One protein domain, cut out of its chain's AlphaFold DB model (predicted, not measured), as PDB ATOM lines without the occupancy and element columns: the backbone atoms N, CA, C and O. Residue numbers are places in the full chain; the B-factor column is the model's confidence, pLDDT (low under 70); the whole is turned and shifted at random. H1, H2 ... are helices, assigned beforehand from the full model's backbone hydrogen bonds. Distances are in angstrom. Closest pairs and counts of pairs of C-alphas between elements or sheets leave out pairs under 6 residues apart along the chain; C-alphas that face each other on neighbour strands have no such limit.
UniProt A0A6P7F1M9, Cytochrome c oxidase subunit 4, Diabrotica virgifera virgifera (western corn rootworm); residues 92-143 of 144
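This is residues 92 to 143 of the 144 residues of the protein "Cytochrome c oxidase subunit 4" of Diabrotica virgifera virgifera (western corn rootworm) (UniProt A0A6P7F1M9). The printed part is a long rod with a lone helix, H1, sticking out at one end and a small head at the other. An extended link leads from H1 to the longest helix, H2, whose first residues 110 to 114 stand free; past H2 the backbone folds back into the head, with the short helix H3 and a loop closed by a short antiparallel pairing of residues 135 to 136 with 141 to 142. The 52 printed residues hold three named helices, H1, H2, H3 in chain order, and no named strand; the class is all helix, with 25 residues, under half, in named elements. The whole is extended, with a radius of gyration of the C-alphas of 16.1 A and spans of 46 by 20 by 16 A.

H1, residues 92 to 99, touches no helix and stands free. It is apart from H2, residues 110 to 122, and from H3, residues 131 to 134. H2 and H3 only just touch, with 3 pairs of C-alphas within 8 A, and H2 does so with residues 120 to 121 alone; the closest C-alphas are those of Leu 121 and Ala 132, 5.1 A apart. In H1 and H2 every O i to N i+4 pair is within hydrogen-bond range; H3 is too short for such a pair, and its one O i to N i+3 pair is within range.

H1 begins at C-alpha 92 (202.851, -53.082, 136.182) and is 10.7 A long from first to last C-alpha. H2 starts at C-alpha 110 (176.471, -50.395, 142.378) and is 18.2 A long. H3 measures 5.6 A and ends at C-alpha 134 (174.626, -30.660, 148.388).

The C-alphas of Ile 92 and Asp 138, the two farthest apart, are 47.6 A apart. Without the free stretches, residues 92 to 106 and 109 to 114, the body spans 26 by 19 by 14 A. The links H1 to H2 and H2 to H3 are short. The printed part has no cut, and no printed residue is under 70 in pLDDT.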
ATOM      1  N   ILE A  92     202.597 -52.361 134.932       95.88
ATOM      2  CA  ILE A  92     202.851 -53.082 136.182       95.88
ATOM      3  C   ILE A  92     201.624 -53.004 137.101       95.88
ATOM      4  O   ILE A  92     201.187 -54.025 137.629       95.88
ATOM      5  N   PHE A  93     201.022 -51.823 137.259       95.81
ATOM      6  CA  PHE A  93     199.800 -51.661 138.051       95.81
ATOM      7  C   PHE A  93     198.644 -52.518 137.515       95.81
ATOM      8  O   PHE A  93     197.964 -53.205 138.281       95.81
ATOM      9  N   TYR A  94     198.450 -52.528 136.196       95.50
ATOM     10  CA  TYR A  94     197.433 -53.349 135.544       95.50
ATOM     11  C   TYR A  94     197.664 -54.848 135.777       95.50
ATOM     12  O   TYR A  94     196.729 -55.571 136.123       95.50
ATOM     13  N   PHE A  95     198.916 -55.306 135.679       95.81
ATOM     14  CA  PHE A  95     199.294 -56.685 135.987       95.81
ATOM     15  C   PHE A  95     198.924 -57.072 137.427       95.81
ATOM     16  O   PHE A  95     198.245 -58.079 137.640       95.81
ATOM     17  N   TYR A  96     199.284 -56.244 138.414       94.50
ATOM     18  CA  TYR A  96     198.897 -56.481 139.810       94.50
ATOM     19  C   TYR A  96     197.378 -56.533 139.987       94.50
ATOM     20  O   TYR A  96     196.870 -57.377 140.731       94.50
ATOM     21  N   LYS A  97     196.635 -55.675 139.277       91.62
ATOM     22  CA  LYS A  97     195.180 -55.616 139.408       91.62
ATOM     23  C   LYS A  97     194.466 -56.870 138.898       91.62
ATOM     24  O   LYS A  97     193.432 -57.215 139.468       91.62
ATOM     25  N   ILE A  98     195.000 -57.532 137.873       91.69
ATOM     26  CA  ILE A  98     194.406 -58.753 137.304       91.69
ATOM     27  C   ILE A  98     194.837 -60.002 138.064       91.69
ATOM     28  O   ILE A  98     194.001 -60.850 138.358       91.69
ATOM     29  N   PHE A  99     196.135 -60.137 138.342       91.75
ATOM     30  CA  PHE A  99     196.691 -61.415 138.785       91.75
ATOM     31  C   PHE A  99     196.870 -61.528 140.299       91.75
ATOM     32  O   PHE A  99     196.932 -62.641 140.812       91.75
ATOM     33  N   VAL A 100     196.972 -60.405 141.019       93.19
ATOM     34  CA  VAL A 100     197.328 -60.407 142.449       93.19
ATOM     35  C   VAL A 100     196.175 -59.934 143.328       93.19
ATOM     36  O   VAL A 100     195.938 -60.504 144.391       93.19
ATOM     37  N   TYR A 101     195.448 -58.895 142.917       90.44
ATOM     38  CA  TYR A 101     194.375 -58.347 143.743       90.44
ATOM     39  C   TYR A 101     193.110 -59.205 143.712       90.44
ATOM     40  O   TYR A 101     192.554 -59.502 142.659       90.44
ATOM     41  N   SER A 102     192.615 -59.526 144.907       88.56
ATOM     42  CA  SER A 102     191.328 -60.181 145.129       88.56
ATOM     43  C   SER A 102     190.158 -59.372 144.543       88.56
ATOM     44  O   SER A 102     190.282 -58.156 144.327       88.56
ATOM     45  N   PRO A 103     189.004 -60.022 144.289       88.00
ATOM     46  CA  PRO A 103     187.793 -59.311 143.900       88.00
ATOM     47  C   PRO A 103     187.465 -58.218 144.920       88.00
ATOM     48  O   PRO A 103     187.699 -58.367 146.121       88.00
ATOM     49  N   VAL A 104     186.938 -57.101 144.421       88.44
ATOM     50  CA  VAL A 104     186.471 -56.016 145.288       88.44
ATOM     51  C   VAL A 104     185.336 -56.527 146.182       88.44
ATOM     52  O   VAL A 104     184.570 -57.394 145.750       88.44
ATOM     53  N   PRO A 105     185.215 -56.032 147.425       91.69
ATOM     54  CA  PRO A 105     184.153 -56.488 148.303       91.69
ATOM     55  C   PRO A 105     182.787 -56.089 147.739       91.69
ATOM     56  O   PRO A 105     182.656 -55.069 147.063       91.69
ATOM     57  N   ILE A 106     181.762 -56.876 148.070       91.38
ATOM     58  CA  ILE A 106     180.383 -56.700 147.587       91.38
ATOM     59  C   ILE A 106     179.815 -55.296 147.848       91.38
ATOM     60  O   ILE A 106     178.961 -54.824 147.113       91.38
ATOM     61  N   THR A 107     180.331 -54.575 148.844       91.19
ATOM     62  CA  THR A 107     179.927 -53.193 149.140       91.19
ATOM     63  C   THR A 107     180.265 -52.193 148.031       91.19
ATOM     64  O   THR A 107     179.674 -51.118 147.998       91.19
ATOM     65  N   PHE A 108     181.201 -52.519 147.134       90.19
ATOM     66  CA  PHE A 108     181.531 -51.694 145.966       90.19
ATOM     67  C   PHE A 108     180.600 -51.924 144.776       90.19
ATOM     68  O   PHE A 108     180.693 -51.180 143.797       90.19
ATOM     69  N   ASP A 109     179.724 -52.926 144.855       92.38
ATOM     70  CA  ASP A 109     178.667 -53.119 143.876       92.38
ATOM     71  C   ASP A 109     177.753 -51.889 143.811       92.38
ATOM     72  O   ASP A 109     177.600 -51.136 144.779       92.38
ATOM     73  N   GLU A 110     177.166 -51.646 142.646       92.81
ATOM     74  CA  GLU A 110     176.471 -50.395 142.378       92.81
ATOM     75  C   GLU A 110     175.239 -50.210 143.271       92.81
ATOM     76  O   GLU A 110     175.028 -49.116 143.802       92.81
ATOM     77  N   GLU A 111     174.464 -51.272 143.492       93.94
ATOM     78  CA  GLU A 111     173.279 -51.241 144.350       93.94
ATOM     79  C   GLU A 111     173.652 -50.949 145.804       93.94
ATOM     80  O   GLU A 111     173.100 -50.041 146.429       93.94
ATOM     81  N   HIS A 112     174.656 -51.660 146.320       93.81
ATOM     82  CA  HIS A 112     175.158 -51.486 147.679       93.81
ATOM     83  C   HIS A 112     175.734 -50.088 147.889       93.81
ATOM     84  O   HIS A 112     175.444 -49.447 148.899       93.81
ATOM     85  N   ARG A 113     176.490 -49.574 146.914       94.12
ATOM     86  CA  ARG A 113     177.041 -48.218 146.951       94.12
ATOM     87  C   ARG A 113     175.936 -47.167 146.951       94.12
ATOM     88  O   ARG A 113     176.007 -46.227 147.737       94.12
ATOM     89  N   ARG A 114     174.903 -47.320 146.115       92.88
ATOM     90  CA  ARG A 114     173.743 -46.412 146.082       92.88
ATOM     91  C   ARG A 114     172.953 -46.464 147.390       92.88
ATOM     92  O   ARG A 114     172.632 -45.414 147.936       92.88
ATOM     93  N   ALA A 115     172.706 -47.654 147.934       94.38
ATOM     94  CA  ALA A 115     172.017 -47.830 149.212       94.38
ATOM     95  C   ALA A 115     172.813 -47.235 150.385       94.38
ATOM     96  O   ALA A 115     172.258 -46.523 151.223       94.38
ATOM     97  N   GLN A 116     174.131 -47.462 150.424       93.19
ATOM     98  CA  GLN A 116     175.024 -46.819 151.390       93.19
ATOM     99  C   GLN A 116     174.988 -45.300 151.250       93.19
ATOM    100  O   GLN A 116     174.904 -44.594 152.253       93.19
ATOM    101  N   PHE A 117     175.010 -44.793 150.019       92.38
ATOM    102  CA  PHE A 117     174.958 -43.364 149.767       92.38
ATOM    103  C   PHE A 117     173.631 -42.745 150.215       92.38
ATOM    104  O   PHE A 117     173.636 -41.728 150.904       92.38
ATOM    105  N   ARG A 118     172.499 -43.399 149.924       92.19
ATOM    106  CA  ARG A 118     171.184 -42.968 150.408       92.19
ATOM    107  C   ARG A 118     171.149 -42.907 151.930       92.19
ATOM    108  O   ARG A 118     170.791 -41.879 152.488       92.19
ATOM    109  N   ARG A 119     171.658 -43.942 152.599       93.19
ATOM    110  CA  ARG A 119     171.780 -43.955 154.060       93.19
ATOM    111  C   ARG A 119     172.634 -42.795 154.591       93.19
ATOM    112  O   ARG A 119     172.301 -42.217 155.619       93.19
ATOM    113  N   ILE A 120     173.736 -42.449 153.922       92.69
ATOM    114  CA  ILE A 120     174.593 -41.305 154.287       92.69
ATOM    115  C   ILE A 120     173.814 -39.984 154.199       92.69
ATOM    116  O   ILE A 120     173.964 -39.135 155.084       92.69
ATOM    117  N   LEU A 121     172.976 -39.821 153.172       92.69
ATOM    118  CA  LEU A 121     172.098 -38.659 153.015       92.69
ATOM    119  C   LEU A 121     171.005 -38.626 154.087       92.69
ATOM    120  O   LEU A 121     170.805 -37.578 154.699       92.69
ATOM    121  N   ASP A 122     170.359 -39.758 154.370       91.38
ATOM    122  CA  ASP A 122     169.305 -39.867 155.387       91.38
ATOM    123  C   ASP A 122     169.844 -39.545 156.791       91.38
ATOM    124  O   ASP A 122     169.210 -38.835 157.569       91.38
ATOM    125  N   MET A 123     171.068 -39.988 157.096       91.69
ATOM    126  CA  MET A 123     171.782 -39.648 158.335       91.69
ATOM    127  C   MET A 123     172.335 -38.211 158.347       91.69
ATOM    128  O   MET A 123     172.956 -37.807 159.329       91.69
ATOM    129  N   ARG A 124     172.144 -37.443 157.265       89.31
ATOM    130  CA  ARG A 124     172.648 -36.072 157.079       89.31
ATOM    131  C   ARG A 124     174.145 -35.942 157.357       89.31
ATOM    132  O   ARG A 124     174.592 -34.994 157.999       89.31
ATOM    133  N   ASN A 125     174.938 -36.897 156.876       90.12
ATOM    134  CA  ASN A 125     176.375 -36.899 157.124       90.12
ATOM    135  C   ASN A 125     177.081 -35.744 156.385       90.12
ATOM    136  O   ASN A 125     177.004 -35.622 155.161       90.12
ATOM    137  N   GLY A 126     177.806 -34.910 157.130       89.06
ATOM    138  CA  GLY A 126     178.433 -33.693 156.609       89.06
ATOM    139  C   GLY A 126     177.416 -32.650 156.112       89.06
ATOM    140  O   GLY A 126     177.458 -32.280 154.939       89.06
ATOM    141  N   PRO A 127     176.516 -32.142 156.974       88.00
ATOM    142  CA  PRO A 127     175.392 -31.302 156.553       88.00
ATOM    143  C   PRO A 127     175.779 -29.865 156.164       88.00
ATOM    144  O   PRO A 127     174.976 -29.182 155.540       88.00
ATOM    145  N   ILE A 128     176.992 -29.399 156.502       86.62
ATOM    146  CA  ILE A 128     177.444 -28.019 156.231       86.62
ATOM    147  C   ILE A 128     178.312 -27.941 154.964       86.62
ATOM    148  O   ILE A 128     178.039 -27.134 154.085       86.62
ATOM    149  N   PHE A 129     179.334 -28.797 154.852       87.31
ATOM    150  CA  PHE A 129     180.294 -28.785 153.731       87.31
ATOM    151  C   PHE A 129     180.411 -30.133 152.994       87.31
ATOM    152  O   PHE A 129     181.175 -30.257 152.038       87.31
ATOM    153  N   GLY A 130     179.704 -31.169 153.457       87.44
ATOM    154  CA  GLY A 130     179.818 -32.541 152.954       87.44
ATOM    155  C   GLY A 130     178.736 -32.915 151.942       87.44
ATOM    156  O   GLY A 130     177.999 -32.066 151.444       87.44
ATOM    157  N   ALA A 131     178.625 -34.209 151.636       86.94
ATOM    158  CA  ALA A 131     177.691 -34.722 150.630       86.94
ATOM    159  C   ALA A 131     176.223 -34.359 150.927       86.94
ATOM    160  O   ALA A 131     175.520 -33.917 150.023       86.94
ATOM    161  N   ALA A 132     175.790 -34.453 152.189       89.31
ATOM    162  CA  ALA A 132     174.427 -34.104 152.597       89.31
ATOM    163  C   ALA A 132     174.083 -32.620 152.374       89.31
ATOM    164  O   ALA A 132     172.939 -32.291 152.079       89.31
ATOM    165  N   SER A 133     175.063 -31.712 152.464       91.00
ATOM    166  CA  SER A 133     174.831 -30.277 152.224       91.00
ATOM    167  C   SER A 133     174.404 -29.975 150.781       91.00
ATOM    168  O   SER A 133     173.632 -29.043 150.541       91.00
ATOM    169  N   LYS A 134     174.869 -30.796 149.830       91.81
ATOM    170  CA  LYS A 134     174.626 -30.660 148.388       91.81
ATOM    171  C   LYS A 134     173.362 -31.383 147.921       91.81
ATOM    172  O   LYS A 134     173.014 -31.266 146.754       91.81
ATOM    173  N   TRP A 135     172.683 -32.115 148.798       92.38
ATOM    174  CA  TRP A 135     171.429 -32.793 148.483       92.38
ATOM    175  C   TRP A 135     170.231 -31.907 148.837       92.38
ATOM    176  O   TRP A 135     170.201 -31.294 149.909       92.38
ATOM    177  N   ASP A 136     169.266 -31.805 147.928       92.81
ATOM    178  CA  ASP A 136     167.972 -31.166 148.153       92.81
ATOM    179  C   ASP A 136     166.975 -32.228 148.637       92.81
ATOM    180  O   ASP A 136     166.527 -33.086 147.878       92.81
ATOM    181  N   TYR A 137     166.642 -32.183 149.928       90.00
ATOM    182  CA  TYR A 137     165.747 -33.155 150.562       90.00
ATOM    183  C   TYR A 137     164.274 -32.952 150.192       90.00
ATOM    184  O   TYR A 137     163.496 -33.891 150.341       90.00
ATOM    185  N   ASP A 138     163.893 -31.764 149.715       91.38
ATOM    186  CA  ASP A 138     162.505 -31.472 149.346       91.38
ATOM    187  C   ASP A 138     162.199 -31.965 147.927       91.38
ATOM    188  O   ASP A 138     161.085 -32.397 147.635       91.38
ATOM    189  N   LYS A 139     163.200 -31.914 147.040       91.06
ATOM    190  CA  LYS A 139     163.091 -32.356 145.638       91.06
ATOM    191  C   LYS A 139     163.630 -33.761 145.386       91.06
ATOM    192  O   LYS A 139     163.460 -34.273 144.284       91.06
ATOM    193  N   ASP A 140     164.257 -34.356 146.396       89.69
ATOM    194  CA  ASP A 140     164.949 -35.641 146.329       89.69
ATOM    195  C   ASP A 140     165.962 -35.717 145.171       89.69
ATOM    196  O   ASP A 140     166.051 -36.721 144.464       89.69
ATOM    197  N   ASP A 141     166.728 -34.637 144.983       92.44
ATOM    198  CA  ASP A 141     167.737 -34.512 143.925       92.44
ATOM    199  C   ASP A 141     168.958 -33.691 144.386       92.44
ATOM    200  O   ASP A 141     168.968 -33.065 145.450       92.44
ATOM    201  N   TRP A 142     170.023 -33.684 143.588       91.50
ATOM    202  CA  TRP A 142     171.203 -32.859 143.818       91.50
ATOM    203  C   TRP A 142     170.893 -31.373 143.631       91.50
ATOM    204  O   TRP A 142     170.250 -30.961 142.667       91.50
ATOM    205  N   LYS A 143     171.412 -30.539 144.536       90.38
ATOM    206  CA  LYS A 143     171.405 -29.085 144.357       90.38
ATOM    207  C   LYS A 143     172.299 -28.734 143.169       90.38
ATOM    208  O   LYS A 143     173.460 -29.146 143.138       90.38
TER     209      LYS A 143